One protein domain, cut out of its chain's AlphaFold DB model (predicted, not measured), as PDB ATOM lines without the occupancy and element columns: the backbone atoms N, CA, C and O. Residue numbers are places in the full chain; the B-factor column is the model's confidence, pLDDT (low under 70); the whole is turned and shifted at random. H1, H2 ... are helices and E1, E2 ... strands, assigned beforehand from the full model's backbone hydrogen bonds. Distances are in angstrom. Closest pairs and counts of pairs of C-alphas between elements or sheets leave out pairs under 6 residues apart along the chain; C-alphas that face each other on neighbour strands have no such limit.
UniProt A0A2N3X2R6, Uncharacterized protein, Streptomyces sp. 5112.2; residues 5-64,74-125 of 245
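This is residues 5 to 64 and 74 to 125 of the 245 residues of an uncharacterized protein of Streptomyces sp. 5112.2 (UniProt A0A2N3X2R6). A two-stranded ribbon, E1 beside E2, lies between H2 near E1 and H4 alongside E2, while H1, H2 and H3 form a loose three-helix bundle and H4 packs on H1 and H3. Residues 74 to 78, after the cut, reach away from this body. The printed part has 112 residues, with four named helices and two strands in the order H1 H2 E1 E2 H3 H4; the sheet, E1 - E2, is antiparallel. The class is mostly helix, and the whole is compact, with a radius of gyration of the C-alphas of 14.8 A and spans of 45 by 42 by 25 A.

E1 is residues 55 to 59 and E2 residues 84 to 88. H1, residues 5 to 23, is 26.9 A long and begins at C-alpha 5 (-38.137, 20.832, -16.378). H2 is residues 38 to 48; H3, residues 89 to 103, is 21.1 A long. H4, residues 113 to 124, is 17.9 A long and ends at C-alpha 124 (-35.575, 36.543, -30.989).

In E1 and E2, N 56 and O 87 are within hydrogen-bond range at 2.8 A. The closest C-alphas of E2 and H4, Thr 85 and Gly 124, are 5.9 A apart. H1 and H2 touch at Ser 13 and Ala 38, C-alphas 4.7 A apart, at a shallow tilt of 29 degrees, the same way. H1 and E1 are apart. In H1, H2 and H3 every O i to N i+4 pair is within hydrogen-bond range; in H4, 5 of 8.

Residues 65 to 73 are not printed; C-alphas 64 and 74 are 19.6 A apart. The link H1 to H2 is long. Confidence is under 70 at residues 60 to 64, 74 to 83, 105 to 109 and 124.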
ATOM      1  N   GLU A   5     -39.603  20.792 -16.436       82.12
ATOM      2  CA  GLU A   5     -38.137  20.832 -16.378       82.12
ATOM      3  C   GLU A   5     -37.479  20.013 -17.502       82.12
ATOM      4  O   GLU A   5     -36.401  20.340 -17.986       82.12
ATOM      5  N   GLY A   6     -38.144  18.941 -17.939       80.44
ATOM      6  CA  GLY A   6     -37.878  18.174 -19.159       80.44
ATOM      7  C   GLY A   6     -37.744  19.060 -20.393       80.44
ATOM      8  O   GLY A   6     -36.708  19.095 -21.054       80.44
ATOM      9  N   VAL A   7     -38.833  19.778 -20.652       83.62
ATOM     10  CA  VAL A   7     -39.028  20.627 -21.829       83.62
ATOM     11  C   VAL A   7     -38.095  21.834 -21.797       83.62
ATOM     12  O   VAL A   7     -37.471  22.134 -22.809       83.62
ATOM     13  N   PHE A   8     -37.942  22.469 -20.631       86.44
ATOM     14  CA  PHE A   8     -37.044  23.610 -20.451       86.44
ATOM     15  C   PHE A   8     -35.596  23.292 -20.844       86.44
ATOM     16  O   PHE A   8     -35.033  23.988 -21.682       86.44
ATOM     17  N   ASP A   9     -35.003  22.219 -20.305       86.19
ATOM     18  CA  ASP A   9     -33.598  21.895 -20.600       86.19
ATOM     19  C   ASP A   9     -33.381  21.545 -22.071       86.19
ATOM     20  O   ASP A   9     -32.333  21.870 -22.633       86.19
ATOM     21  N   GLN A  10     -34.351  20.864 -22.690       86.62
ATOM     22  CA  GLN A  10     -34.257  20.484 -24.095       86.62
ATOM     23  C   GLN A  10     -34.326  21.719 -24.997       86.62
ATOM     24  O   GLN A  10     -33.500  21.857 -25.897       86.62
ATOM     25  N   ALA A  11     -35.276  22.617 -24.731       86.31
ATOM     26  CA  ALA A  11     -35.417  23.873 -25.457       86.31
ATOM     27  C   ALA A  11     -34.173  24.753 -25.286       86.31
ATOM     28  O   ALA A  11     -33.620  25.222 -26.275       86.31
ATOM     29  N   LEU A  12     -33.676  24.896 -24.053       90.38
ATOM     30  CA  LEU A  12     -32.482  25.685 -23.760       90.38
ATOM     31  C   LEU A  12     -31.231  25.118 -24.443       90.38
ATOM     32  O   LEU A  12     -30.479  25.862 -25.065       90.38
ATOM     33  N   SER A  13     -31.009  23.804 -24.357       89.88
ATOM     34  CA  SER A  13     -29.827  23.168 -24.956       89.88
ATOM     35  C   SER A  13     -29.841  23.275 -26.480       89.88
ATOM     36  O   SER A  13     -28.826  23.625 -27.075       89.88
ATOM     37  N   ASN A  14     -30.990  23.011 -27.111       89.75
ATOM     38  CA  ASN A  14     -31.129  23.111 -28.562       89.75
ATOM     39  C   ASN A  14     -31.006  24.566 -29.037       89.75
ATOM     40  O   ASN A  14     -30.308  24.826 -30.015       89.75
ATOM     41  N   GLY A  15     -31.647  25.501 -28.329       88.38
ATOM     42  CA  GLY A  15     -31.616  26.924 -28.653       88.38
ATOM     43  C   GLY A  15     -30.199  27.489 -28.604       88.38
ATOM     44  O   GLY A  15     -29.718  28.050 -29.584       88.38
ATOM     45  N   LEU A  16     -29.479  27.257 -27.503       91.50
ATOM     46  CA  LEU A  16     -28.094  27.713 -27.364       91.50
ATOM     47  C   LEU A  16     -27.155  27.058 -28.380       91.50
ATOM     48  O   LEU A  16     -26.259  27.724 -28.886       91.50
ATOM     49  N   ALA A  17     -27.349  25.775 -28.693       90.75
ATOM     50  CA  ALA A  17     -26.518  25.091 -29.679       90.75
ATOM     51  C   ALA A  17     -26.692  25.702 -31.075       90.75
ATOM     52  O   ALA A  17     -25.702  25.916 -31.765       90.75
ATOM     53  N   ALA A  18     -27.928  26.026 -31.469       88.88
ATOM     54  CA  ALA A  18     -28.208  26.691 -32.738       88.88
ATOM     55  C   ALA A  18     -27.625  28.112 -32.792       88.88
ATOM     56  O   ALA A  18     -27.014  28.472 -33.796       88.88
ATOM     57  N   ILE A  19     -27.749  28.886 -31.707       88.56
ATOM     58  CA  ILE A  19     -27.154  30.230 -31.598       88.56
ATOM     59  C   ILE A  19     -25.628  30.151 -31.735       88.56
ATOM     60  O   ILE A  19     -25.047  30.819 -32.585       88.56
ATOM     61  N   VAL A  20     -24.969  29.289 -30.955       90.75
ATOM     62  CA  VAL A  20     -23.504  29.142 -30.997       90.75
ATOM     63  C   VAL A  20     -23.033  28.626 -32.356       90.75
ATOM     64  O   VAL A  20     -22.034  29.121 -32.861       90.75
ATOM     65  N   ALA A  21     -23.740  27.674 -32.971       89.56
ATOM     66  CA  ALA A  21     -23.391  27.170 -34.298       89.56
ATOM     67  C   ALA A  21     -23.528  28.239 -35.395       89.56
ATOM     68  O   ALA A  21     -22.771  28.209 -36.364       89.56
ATOM     69  N   SER A  22     -24.489  29.157 -35.245       86.75
ATOM     70  CA  SER A  22     -24.705  30.291 -36.151       86.75
ATOM     71  C   SER A  22     -23.600  31.337 -36.011       86.75
ATOM     72  O   SER A  22     -22.966  31.698 -36.999       86.75
ATOM     73  N   GLU A  23     -23.332  31.790 -34.785       87.44
ATOM     74  CA  GLU A  23     -22.397  32.894 -34.536       87.44
ATOM     75  C   GLU A  23     -20.930  32.455 -34.552       87.44
ATOM     76  O   GLU A  23     -20.052  33.176 -35.035       87.44
ATOM     77  N   TRP A  24     -20.646  31.249 -34.052       91.31
ATOM     78  CA  TRP A  24     -19.296  30.697 -33.941       91.31
ATOM     79  C   TRP A  24     -19.253  29.225 -34.381       91.31
ATOM     80  O   TRP A  24     -19.105  28.323 -33.545       91.31
ATOM     81  N   PRO A  25     -19.324  28.958 -35.698       88.81
ATOM     82  CA  PRO A  25     -19.366  27.601 -36.229       88.81
ATOM     83  C   PRO A  25     -18.242  26.699 -35.695       88.81
ATOM     84  O   PRO A  25     -17.055  27.033 -35.758       88.81
ATOM     85  N   GLY A  26     -18.616  25.525 -35.179       88.06
ATOM     86  CA  GLY A  26     -17.708  24.520 -34.626       88.06
ATOM     87  C   GLY A  26     -17.360  24.719 -33.148       88.06
ATOM     88  O   GLY A  26     -16.620  23.905 -32.590       88.06
ATOM     89  N   LYS A  27     -17.860  25.777 -32.495       92.62
ATOM     90  CA  LYS A  27     -17.717  25.993 -31.044       92.62
ATOM     91  C   LYS A  27     -18.838  25.358 -30.228       92.62
ATOM     92  O   LYS A  27     -18.695  25.227 -29.017       92.62
ATOM     93  N   GLU A  28     -19.915  24.923 -30.871       92.44
ATOM     94  CA  GLU A  28     -21.038  24.234 -30.231       92.44
ATOM     95  C   GLU A  28     -20.720  22.778 -29.861       92.44
ATOM     96  O   GLU A  28     -21.466  22.160 -29.100       92.44
ATOM     97  N   SER A  29     -19.619  22.231 -30.387       91.88
ATOM     98  CA  SER A  29     -19.259  20.817 -30.295       91.88
ATOM     99  C   SER A  29     -17.942  20.583 -29.545       91.88
ATOM    100  O   SER A  29     -16.971  21.331 -29.665       91.88
ATOM    101  N   ASP A  30     -17.875  19.492 -28.782       90.25
ATOM    102  CA  ASP A  30     -16.647  19.011 -28.159       90.25
ATOM    103  C   ASP A  30     -15.696  18.354 -29.184       90.25
ATOM    104  O   ASP A  30     -16.028  18.111 -30.345       90.25
ATOM    105  N   ARG A  31     -14.488  17.980 -28.740       85.12
ATOM    106  CA  ARG A  31     -13.484  17.300 -29.588       85.12
ATOM    107  C   ARG A  31     -13.938  15.942 -30.144       85.12
ATOM    108  O   ARG A  31     -13.236  15.364 -30.968       85.12
ATOM    109  N   ARG A  32     -15.046  15.388 -29.648       85.69
ATOM    110  CA  ARG A  32     -15.644  14.120 -30.086       85.69
ATOM    111  C   ARG A  32     -16.846  14.349 -31.009       85.69
ATOM    112  O   ARG A  32     -17.500  13.369 -31.364       85.69
ATOM    113  N   GLY A  33     -17.134  15.598 -31.384       84.50
ATOM    114  CA  GLY A  33     -18.269  15.972 -32.226       84.50
ATOM    115  C   GLY A  33     -19.614  15.910 -31.504       84.50
ATOM    116  O   GLY A  33     -20.645  15.767 -32.154       84.50
ATOM    117  N   ARG A  34     -19.627  15.942 -30.166       88.75
ATOM    118  CA  ARG A  34     -20.863  15.995 -29.376       88.75
ATOM    119  C   ARG A  34     -21.176  17.432 -29.011       88.75
ATOM    120  O   ARG A  34     -20.285  18.146 -28.566       88.75
ATOM    121  N   VAL A  35     -22.446  17.808 -29.110       90.62
ATOM    122  CA  VAL A  35     -22.911  19.133 -28.687       90.62
ATOM    123  C   VAL A  35     -22.604  19.348 -27.201       90.62
ATOM    124  O   VAL A  35     -22.807  18.450 -26.374       90.62
ATOM    125  N   LEU A  36     -22.081  20.527 -26.875       91.62
ATOM    126  CA  LEU A  36     -21.767  20.949 -25.515       91.62
ATOM    127  C   LEU A  36     -23.036  21.059 -24.653       91.62
ATOM    128  O   LEU A  36     -24.152  21.206 -25.147       91.62
ATOM    129  N   SER A  37     -22.877  20.983 -23.330       92.06
ATOM    130  CA  SER A  37     -24.001  21.197 -22.410       92.06
ATOM    131  C   SER A  37     -24.468  22.654 -22.444       92.06
ATOM    132  O   SER A  37     -23.672  23.550 -22.712       92.06
ATOM    133  N   ALA A  38     -25.731  22.916 -22.086       90.50
ATOM    134  CA  ALA A  38     -26.268  24.280 -22.018       90.50
ATOM    135  C   ALA A  38     -25.384  25.234 -21.185       90.50
ATOM    136  O   ALA A  38     -25.103  26.346 -21.614       90.50
ATOM    137  N   SER A  39     -24.863  24.785 -20.037       92.19
ATOM    138  CA  SER A  39     -23.936  25.585 -19.222       92.19
ATOM    139  C   SER A  39     -22.616  25.888 -19.939       92.19
ATOM    140  O   SER A  39     -22.106  26.995 -19.817       92.19
ATOM    141  N   ALA A  40     -22.064  24.926 -20.683       92.12
ATOM    142  CA  ALA A  40     -20.836  25.130 -21.450       92.12
ATOM    143  C   ALA A  40     -21.071  26.040 -22.668       92.12
ATOM    144  O   ALA A  40     -20.226  26.869 -22.975       92.12
ATOM    145  N   LEU A  41     -22.232  25.948 -23.321       93.38
ATOM    146  CA  LEU A  41     -22.614  26.852 -24.412       93.38
ATOM    147  C   LEU A  41     -22.773  28.299 -23.921       93.38
ATOM    148  O   LEU A  41     -22.317  29.220 -24.590       93.38
ATOM    149  N   LEU A  42     -23.343  28.506 -22.727       92.75
ATOM    150  CA  LEU A  42     -23.390  29.833 -22.097       92.75
ATOM    151  C   LEU A  42     -21.988  30.392 -21.813       92.75
ATOM    152  O   LEU A  42     -21.763  31.576 -22.029       92.75
ATOM    153  N   GLN A  43     -21.038  29.549 -21.395       92.44
ATOM    154  CA  GLN A  43     -19.641  29.969 -21.221       92.44
ATOM    155  C   GLN A  43     -18.999  30.370 -22.550       92.44
ATOM    156  O   GLN A  43     -18.345  31.403 -22.613       92.44
ATOM    157  N   VAL A  44     -19.231  29.604 -23.622       92.06
ATOM    158  CA  VAL A  44     -18.754  29.963 -24.969       92.06
ATOM    159  C   VAL A  44     -19.294  31.332 -25.393       92.06
ATOM    160  O   VAL A  44     -18.536  32.138 -25.929       92.06
ATOM    161  N   ILE A  45     -20.573  31.612 -25.125       90.94
ATOM    162  CA  ILE A  45     -21.187  32.919 -25.401       90.94
ATOM    163  C   ILE A  45     -20.485  34.028 -24.599       90.94
ATOM    164  O   ILE A  45     -20.070  35.025 -25.188       90.94
ATOM    165  N   GLU A  46     -20.298  33.850 -23.286       91.06
ATOM    166  CA  GLU A  46     -19.626  34.836 -22.420       91.06
ATOM    167  C   GLU A  46     -18.147  35.065 -22.783       91.06
ATOM    168  O   GLU A  46     -17.632  36.168 -22.596       91.06
ATOM    169  N   GLU A  47     -17.455  34.050 -23.308       91.50
ATOM    170  CA  GLU A  47     -16.064  34.156 -23.769       91.50
ATOM    171  C   GLU A  47     -15.921  35.055 -25.004       91.50
ATOM    172  O   GLU A  47     -14.919  35.760 -25.136       91.50
ATOM    173  N   HIS A  48     -16.904  35.031 -25.909       88.94
ATOM    174  CA  HIS A  48     -16.878  35.840 -27.131       88.94
ATOM    175  C   HIS A  48     -17.485  37.227 -26.914       88.94
ATOM    176  O   HIS A  48     -17.004  38.201 -27.493       88.94
ATOM    177  N   ILE A  49     -18.525  37.326 -26.080       88.62
ATOM    178  CA  ILE A  49     -19.201  38.580 -25.762       88.62
ATOM    179  C   ILE A  49     -19.362  38.660 -24.239       88.62
ATOM    180  O   ILE A  49     -20.216  37.971 -23.676       88.62
ATOM    181  N   PRO A  50     -18.565  39.496 -23.550       85.81
ATOM    182  CA  PRO A  50     -18.583  39.542 -22.097       85.81
ATOM    183  C   PRO A  50     -19.939  40.027 -21.579       85.81
ATOM    184  O   PRO A  50     -20.469  41.048 -22.023       85.81
ATOM    185  N   ALA A  51     -20.487  39.306 -20.601       83.94
ATOM    186  CA  ALA A  51     -21.752  39.664 -19.980       83.94
ATOM    187  C   ALA A  51     -21.637  40.968 -19.175       83.94
ATOM    188  O   ALA A  51     -20.723  41.146 -18.368       83.94
ATOM    189  N   THR A  52     -22.620  41.853 -19.334       85.38
ATOM    190  CA  THR A  52     -22.824  43.014 -18.457       85.38
ATOM    191  C   THR A  52     -24.013  42.711 -17.552       85.38
ATOM    192  O   THR A  52     -25.097  42.401 -18.037       85.38
ATOM    193  N   ASP A  53     -23.802  42.716 -16.234       83.25
ATOM    194  CA  ASP A  53     -24.807  42.314 -15.233       83.25
ATOM    195  C   ASP A  53     -25.416  40.911 -15.455       83.25
ATOM    196  O   ASP A  53     -26.552  40.635 -15.069       83.25
ATOM    197  N   GLY A  54     -24.642  39.991 -16.043       81.31
ATOM    198  CA  GLY A  54     -25.085  38.623 -16.344       81.31
ATOM    199  C   GLY A  54     -25.930  38.498 -17.614       81.31
ATOM    200  O   GLY A  54     -26.506  37.438 -17.850       81.31
ATOM    201  N   ILE A  55     -25.998  39.559 -18.422       85.94
ATOM    202  CA  ILE A  55     -26.701  39.597 -19.703       85.94
ATOM    203  C   ILE A  55     -25.685  39.787 -20.825       85.94
ATOM    204  O   ILE A  55     -24.836  40.678 -20.769       85.94
ATOM    205  N   VAL A  56     -25.817  38.977 -21.867       86.31
ATOM    206  CA  VAL A  56     -25.084  39.108 -23.123       86.31
ATOM    207  C   VAL A  56     -26.041  39.623 -24.193       86.31
ATOM    208  O   VAL A  56     -27.181  39.167 -24.290       86.31
ATOM    209  N   LEU A  57     -25.586  40.593 -24.980       86.62
ATOM    210  CA  LEU A  57     -26.289  41.095 -26.156       86.62
ATOM    211  C   LEU A  57     -25.533  40.597 -27.383       86.62
ATOM    212  O   LEU A  57     -24.474  41.128 -27.708       86.62
ATOM    213  N   VAL A  58     -26.046  39.547 -28.018       83.75
ATOM    214  CA  VAL A  58     -25.453  38.993 -29.238       83.75
ATOM    215  C   VAL A  58     -25.940  39.841 -30.410       83.75
ATOM    216  O   VAL A  58     -27.147  39.850 -30.629       83.75
ATOM    217  N   PRO A  59     -25.075  40.594 -31.111       75.12
ATOM    218  CA  PRO A  59     -25.498  41.404 -32.245       75.12
ATOM    219  C   PRO A  59     -25.952  40.500 -33.389       75.12
ATOM    220  O   PRO A  59     -25.218  39.599 -33.792       75.12
ATOM    221  N   ASP A  60     -27.126  40.772 -33.946       65.81
ATOM    222  CA  ASP A  60     -27.564  40.099 -35.163       65.81
ATOM    223  C   ASP A  60     -26.758  40.687 -36.331       65.81
ATOM    224  O   ASP A  60     -26.936  41.847 -36.702       65.81
ATOM    225  N   GLN A  61     -25.823  39.914 -36.900       54.91
ATOM    226  CA  GLN A  61     -24.865  40.403 -37.916       54.91
ATOM    227  C   GLN A  61     -25.527  40.890 -39.223       54.91
ATOM    228  O   GLN A  61     -24.876  41.538 -40.041       54.91
ATOM    229  N   HIS A  62     -26.820  40.618 -39.402       51.50
ATOM    230  CA  HIS A  62     -27.661  41.166 -40.461       51.50
ATOM    231  C   HIS A  62     -28.941  41.705 -39.814       51.50
ATOM    232  O   HIS A  62     -29.942  40.982 -39.779       51.50
ATOM    233  N   PRO A  63     -28.920  42.927 -39.244       44.69
ATOM    234  CA  PRO A  63     -30.136  43.524 -38.721       44.69
ATOM    235  C   PRO A  63     -31.141  43.593 -39.868       44.69
ATOM    236  O   PRO A  63     -30.809  44.056 -40.963       44.69
ATOM    237  N   MET A  64     -32.355  43.097 -39.628       40.47
ATOM    238  CA  MET A  64     -33.456  43.341 -40.553       40.47
ATOM    239  C   MET A  64     -33.527  44.851 -40.814       40.47
ATOM    240  O   MET A  64     -33.360  45.620 -39.860       40.47
ATOM    241  N   SER A  74     -50.989  51.035 -35.920       42.31
ATOM    242  CA  SER A  74     -50.824  50.280 -34.658       42.31
ATOM    243  C   SER A  74     -51.182  48.782 -34.733       42.31
ATOM    244  O   SER A  74     -51.147  48.105 -33.708       42.31
ATOM    245  N   LEU A  75     -51.555  48.247 -35.901       41.28
ATOM    246  CA  LEU A  75     -51.953  46.838 -36.061       41.28
ATOM    247  C   LEU A  75     -50.766  45.892 -36.307       41.28
ATOM    248  O   LEU A  75     -50.867  44.708 -35.999       41.28
ATOM    249  N   PHE A  76     -49.628  46.418 -36.769       42.78
ATOM    250  CA  PHE A  76     -48.393  45.665 -37.012       42.78
ATOM    251  C   PHE A  76     -47.287  46.089 -36.050       42.78
ATOM    252  O   PHE A  76     -46.158  46.367 -36.453       42.78
ATOM    253  N   GLN A  77     -47.585  46.130 -34.750       38.72
ATOM    254  CA  GLN A  77     -46.524  46.193 -33.748       38.72
ATOM    255  C   GLN A  77     -45.848  44.815 -33.676       38.72
ATOM    256  O   GLN A  77     -46.008  44.071 -32.710       38.72
ATOM    257  N   ALA A  78     -45.128  44.452 -34.743       39.72
ATOM    258  CA  ALA A  78     -44.186  43.351 -34.700       39.72
ATOM    259  C   ALA A  78     -43.270  43.608 -33.493       39.72
ATOM    260  O   ALA A  78     -42.831  44.754 -33.299       39.72
ATOM    261  N   PRO A  79     -43.020  42.602 -32.634       39.25
ATOM    262  CA  PRO A  79     -42.030  42.740 -31.582       39.25
ATOM    263  C   PRO A  79     -40.766  43.268 -32.244       39.25
ATOM    264  O   PRO A  79     -40.327  42.697 -33.239       39.25
ATOM    265  N   ARG A  80     -40.242  44.401 -31.759       41.53
ATOM    266  CA  ARG A  80     -38.964  44.930 -32.237       41.53
ATOM    267  C   ARG A  80     -37.987  43.759 -32.217       41.53
ATOM    268  O   ARG A  80     -37.644  43.303 -31.128       41.53
ATOM    269  N   LEU A  81     -37.582  43.272 -33.388       48.59
ATOM    270  CA  LEU A  81     -36.392  42.449 -33.501       48.59
ATOM    271  C   LEU A  81     -35.275  43.415 -33.134       48.59
ATOM    272  O   LEU A  81     -34.877  44.271 -33.923       48.59
ATOM    273  N   SER A  82     -34.921  43.431 -31.851       53.84
ATOM    274  CA  SER A  82     -33.776  44.183 -31.382       53.84
ATOM    275  C   SER A  82     -32.601  43.742 -32.238       53.84
ATOM    276  O   SER A  82     -32.447  42.551 -32.456       53.84
ATOM    277  N   SER A  83     -31.743  44.667 -32.672       63.16
ATOM    278  CA  SER A  83     -30.491  44.366 -33.396       63.16
ATOM    279  C   SER A  83     -29.518  43.458 -32.627       63.16
ATOM    280  O   SER A  83     -28.369  43.273 -33.021       63.16
ATOM    281  N   HIS A  84     -29.959  42.982 -31.468       75.94
ATOM    282  CA  HIS A  84     -29.254  42.124 -30.564       75.94
ATOM    283  C   HIS A  84     -30.244  41.124 -29.967       75.94
ATOM    284  O   HIS A  84     -31.290  41.515 -29.438       75.94
ATOM    285  N   THR A  85     -29.857  39.859 -29.920       83.25
ATOM    286  CA  THR A  85     -30.518  38.858 -29.087       83.25
ATOM    287  C   THR A  85     -30.042  39.003 -27.644       83.25
ATOM    288  O   THR A  85     -28.843  38.967 -27.351       83.25
ATOM    289  N   ARG A  86     -30.986  39.144 -26.708       86.06
ATOM    290  CA  ARG A  86     -30.698  39.236 -25.271       86.06
ATOM    291  C   ARG A  86     -30.619  37.845 -24.645       86.06
ATOM    292  O   ARG A  86     -31.632  37.170 -24.499       86.06
ATOM    293  N   ILE A  87     -29.439  37.474 -24.163       88.56
ATOM    294  CA  ILE A  87     -29.194  36.212 -23.458       88.56
ATOM    295  C   ILE A  87     -28.899  36.520 -21.987       88.56
ATOM    296  O   ILE A  87     -27.821  36.997 -21.643       88.56
ATOM    297  N   ASP A  88     -29.857  36.257 -21.093       90.19
ATOM    298  CA  ASP A  88     -29.648  36.379 -19.642       90.19
ATOM    299  C   ASP A  88     -28.940  35.127 -19.107       90.19
ATOM    300  O   ASP A  88     -29.561  34.171 -18.633       90.19
ATOM    301  N   VAL A  89     -27.613  35.123 -19.228       90.94
ATOM    302  CA  VAL A  89     -26.754  33.991 -18.876       90.94
ATOM    303  C   VAL A  89     -26.939  33.587 -17.418       90.94
ATOM    304  O   VAL A  89     -27.088  32.400 -17.119       90.94
ATOM    305  N   ARG A  90     -27.003  34.558 -16.503       90.06
ATOM    306  CA  ARG A  90     -27.144  34.281 -15.069       90.06
ATOM    307  C   ARG A  90     -28.492  33.637 -14.748       90.06
ATOM    308  O   ARG A  90     -28.547  32.667 -13.986       90.06
ATOM    309  N   THR A  91     -29.580  34.161 -15.309       90.88
ATOM    310  CA  THR A  91     -30.922  33.606 -15.100       90.88
ATOM    311  C   THR A  91     -31.046  32.221 -15.732       90.88
ATOM    312  O   THR A  91     -31.611  31.323 -15.104       90.88
ATOM    313  N   LEU A  92     -30.466  32.000 -16.915       91.25
ATOM    314  CA  LEU A  92     -30.466  30.698 -17.587       91.25
ATOM    315  C   LEU A  92     -29.627  29.653 -16.835       91.25
ATOM    316  O   LEU A  92     -30.106  28.540 -16.625       91.25
ATOM    317  N   GLN A  93     -28.436  30.011 -16.338       91.50
ATOM    318  CA  GLN A  93     -27.629  29.143 -15.466       91.50
ATOM    319  C   GLN A  93     -28.404  28.752 -14.202       91.50
ATOM    320  O   GLN A  93     -28.485  27.572 -13.860       91.50
ATOM    321  N   ASN A  94     -29.058  29.720 -13.551       90.81
ATOM    322  CA  ASN A  94     -29.903  29.445 -12.390       90.81
ATOM    323  C   ASN A  94     -31.102  28.539 -12.733       90.81
ATOM    324  O   ASN A  94     -31.519  27.727 -11.907       90.81
ATOM    325  N   GLY A  95     -31.654  28.667 -13.943       87.81
ATOM    326  CA  GLY A  95     -32.709  27.796 -14.459       87.81
ATOM    327  C   GLY A  95     -32.250  26.345 -14.625       87.81
ATOM    328  O   GLY A  95     -32.969  25.440 -14.208       87.81
ATOM    329  N   ILE A  96     -31.039  26.128 -15.155       89.69
ATOM    330  CA  ILE A  96     -30.418  24.795 -15.292       89.69
ATOM    331  C   ILE A  96     -30.219  24.142 -13.919       89.69
ATOM    332  O   ILE A  96     -30.527  22.967 -13.727       89.69
ATOM    333  N   GLU A  97     -29.721  24.891 -12.936       88.38
ATOM    334  CA  GLU A  97     -29.548  24.365 -11.578       88.38
ATOM    335  C   GLU A  97     -30.895  23.968 -10.960       88.38
ATOM    336  O   GLU A  97     -31.025  22.884 -10.386       88.38
ATOM    337  N   ALA A  98     -31.916  24.817 -11.115       86.19
ATOM    338  CA  ALA A  98     -33.257  24.559 -10.598       86.19
ATOM    339  C   ALA A  98     -33.926  23.349 -11.276       86.19
ATOM    340  O   ALA A  98     -34.569  22.541 -10.598       86.19
ATOM    341  N   SER A  99     -33.765  23.187 -12.593       84.50
ATOM    342  CA  SER A  99     -34.330  22.060 -13.342       84.50
ATOM    343  C   SER A  99     -33.659  20.732 -12.968       84.50
ATOM    344  O   SER A  99     -34.347  19.732 -12.736       84.50
ATOM    345  N   GLN A 100     -32.329  20.720 -12.827       82.56
ATOM    346  CA  GLN A 100     -31.568  19.544 -12.403       82.56
ATOM    347  C   GLN A 100     -31.892  19.155 -10.958       82.56
ATOM    348  O   GLN A 100     -32.125  17.978 -10.672       82.56
ATOM    349  N   ALA A 101     -31.966  20.133 -10.055       81.06
ATOM    350  CA  ALA A 101     -32.328  19.918  -8.658       81.06
ATOM    351  C   ALA A 101     -33.708  19.238  -8.539       81.06
ATOM    352  O   ALA A 101     -33.838  18.188  -7.898       81.06
ATOM    353  N   ALA A 102     -34.705  19.752  -9.268       77.81
ATOM    354  CA  ALA A 102     -36.043  19.171  -9.333       77.81
ATOM    355  C   ALA A 102     -36.044  17.737  -9.899       77.81
ATOM    356  O   ALA A 102     -36.686  16.851  -9.329       77.81
ATOM    357  N   ARG A 103     -35.281  17.464 -10.969       71.19
ATOM    358  CA  ARG A 103     -35.147  16.112 -11.555       71.19
ATOM    359  C   ARG A 103     -34.499  15.100 -10.613       71.19
ATOM    360  O   ARG A 103     -34.828  13.918 -10.670       71.19
ATOM    361  N   HIS A 104     -33.598  15.550  -9.745       75.88
ATOM    362  CA  HIS A 104     -32.925  14.707  -8.757       75.88
ATOM    363  C   HIS A 104     -33.636  14.667  -7.396       75.88
ATOM    364  O   HIS A 104     -33.095  14.105  -6.443       75.88
ATOM    365  N   GLY A 105     -34.842  15.242  -7.293       61.94
ATOM    366  CA  GLY A 105     -35.641  15.240  -6.066       61.94
ATOM    367  C   GLY A 105     -34.989  16.004  -4.909       61.94
ATOM    368  O   GLY A 105     -35.251  15.694  -3.748       61.94
ATOM    369  N   ARG A 106     -34.109  16.969  -5.204       59.44
ATOM    370  CA  ARG A 106     -33.418  17.800  -4.210       59.44
ATOM    371  C   ARG A 106     -33.854  19.258  -4.376       59.44
ATOM    372  O   ARG A 106     -33.708  19.808  -5.453       59.44
ATOM    373  N   GLY A 107     -34.325  19.906  -3.307       56.09
ATOM    374  CA  GLY A 107     -34.572  21.359  -3.273       56.09
ATOM    375  C   GLY A 107     -36.044  21.788  -3.182       56.09
ATOM    376  O   GLY A 107     -36.951  21.043  -3.537       56.09
ATOM    377  N   VAL A 108     -36.267  23.010  -2.673       48.59
ATOM    378  CA  VAL A 108     -37.595  23.629  -2.425       48.59
ATOM    379  C   VAL A 108     -37.984  24.625  -3.541       48.59
ATOM    380  O   VAL A 108     -38.923  25.399  -3.403       48.59
ATOM    381  N   GLY A 109     -37.268  24.631  -4.667       61.22
ATOM    382  CA  GLY A 109     -37.477  25.578  -5.763       61.22
ATOM    383  C   GLY A 109     -37.391  24.878  -7.111       61.22
ATOM    384  O   GLY A 109     -36.403  24.211  -7.392       61.22
ATOM    385  N   GLY A 110     -38.443  25.008  -7.916       76.56
ATOM    386  CA  GLY A 110     -38.453  24.604  -9.321       76.56
ATOM    387  C   GLY A 110     -38.272  25.808 -10.240       76.56
ATOM    388  O   GLY A 110     -38.032  26.925  -9.776       76.56
ATOM    389  N   LEU A 111     -38.438  25.578 -11.542       83.62
ATOM    390  CA  LEU A 111     -38.430  26.646 -12.539       83.62
ATOM    391  C   LEU A 111     -39.422  27.760 -12.178       83.62
ATOM    392  O   LEU A 111     -40.568  27.503 -11.799       83.62
ATOM    393  N   GLN A 112     -38.956  28.997 -12.309       87.81
ATOM    394  CA  GLN A 112     -39.702  30.223 -12.061       87.81
ATOM    395  C   GLN A 112     -40.035  30.918 -13.382       87.81
ATOM    396  O   GLN A 112     -39.414  30.650 -14.408       87.81
ATOM    397  N   HIS A 113     -40.983  31.856 -13.351       83.75
ATOM    398  CA  HIS A 113     -41.405  32.590 -14.547       83.75
ATOM    399  C   HIS A 113     -40.234  33.291 -15.253       83.75
ATOM    400  O   HIS A 113     -40.079  33.131 -16.456       83.75
ATOM    401  N   ARG A 114     -39.325  33.912 -14.487       87.75
ATOM    402  CA  ARG A 114     -38.098  34.542 -15.007       87.75
ATOM    403  C   ARG A 114     -37.222  33.609 -15.852       87.75
ATOM    404  O   ARG A 114     -36.553  34.058 -16.770       87.75
ATOM    405  N   HIS A 115     -37.202  32.307 -15.538       87.25
ATOM    406  CA  HIS A 115     -36.430  31.327 -16.307       87.25
ATOM    407  C   HIS A 115     -37.082  31.085 -17.666       87.25
ATOM    408  O   HIS A 115     -36.385  30.968 -18.666       87.25
ATOM    409  N   ILE A 116     -38.417  31.050 -17.702       83.12
ATOM    410  CA  ILE A 116     -39.190  30.899 -18.937       83.12
ATOM    411  C   ILE A 116     -39.075  32.157 -19.800       83.12
ATOM    412  O   ILE A 116     -38.838  32.035 -20.992       83.12
ATOM    413  N   GLU A 117     -39.168  33.348 -19.209       82.31
ATOM    414  CA  GLU A 117     -38.954  34.617 -19.919       82.31
ATOM    415  C   GLU A 117     -37.549  34.691 -20.534       82.31
ATOM    416  O   GLU A 117     -37.408  35.052 -21.698       82.31
ATOM    417  N   ALA A 118     -36.515  34.283 -19.789       85.19
ATOM    418  CA  ALA A 118     -35.146  34.238 -20.300       85.19
ATOM    419  C   ALA A 118     -34.961  33.219 -21.439       85.19
ATOM    420  O   ALA A 118     -34.168  33.460 -22.343       85.19
ATOM    421  N   LEU A 119     -35.686  32.096 -21.413       85.19
ATOM    422  CA  LEU A 119     -35.689  31.119 -22.507       85.19
ATOM    423  C   LEU A 119     -36.426  31.657 -23.742       85.19
ATOM    424  O   LEU A 119     -35.928  31.507 -24.851       85.19
ATOM    425  N   LEU A 120     -37.583  32.297 -23.553       80.50
ATOM    426  CA  LEU A 120     -38.346  32.921 -24.639       80.50
ATOM    427  C   LEU A 120     -37.570  34.065 -25.298       80.50
ATOM    428  O   LEU A 120     -37.690  34.259 -26.499       80.50
ATOM    429  N   ALA A 121     -36.730  34.780 -24.547       82.88
ATOM    430  CA  ALA A 121     -35.867  35.819 -25.104       82.88
ATOM    431  C   ALA A 121     -34.855  35.289 -26.141       82.88
ATOM    432  O   ALA A 121     -34.391  36.069 -26.970       82.88
ATOM    433  N   LEU A 122     -34.537  33.983 -26.130       84.56
ATOM    434  CA  LEU A 122     -33.682  33.371 -27.153       84.56
ATOM    435  C   LEU A 122     -34.376  33.287 -28.516       84.56
ATOM    436  O   LEU A 122     -33.687  33.343 -29.528       84.56
ATOM    437  N   ASP A 123     -35.710  33.170 -28.545       77.94
ATOM    438  CA  ASP A 123     -36.516  33.026 -29.771       77.94
ATOM    439  C   ASP A 123     -36.375  34.231 -30.714       77.94
ATOM    440  O   ASP A 123     -36.590  34.116 -31.914       77.94
ATOM    441  N   GLY A 124     -35.931  35.376 -30.184       69.75
ATOM    442  CA  GLY A 124     -35.575  36.543 -30.989       69.75
ATOM    443  C   GLY A 124     -34.343  36.353 -31.881       69.75
ATOM    444  O   GLY A 124     -34.115  37.191 -32.746       69.75
ATOM    445  N   HIS A 125     -33.558  35.285 -31.702       77.56
ATOM    446  CA  HIS A 125     -32.378  35.021 -32.525       77.56
ATOM    447  C   HIS A 125     -32.757  34.398 -33.870       77.56
ATOM    448  O   HIS A 125     -33.384  33.334 -33.911       77.56
TER     449      HIS A 125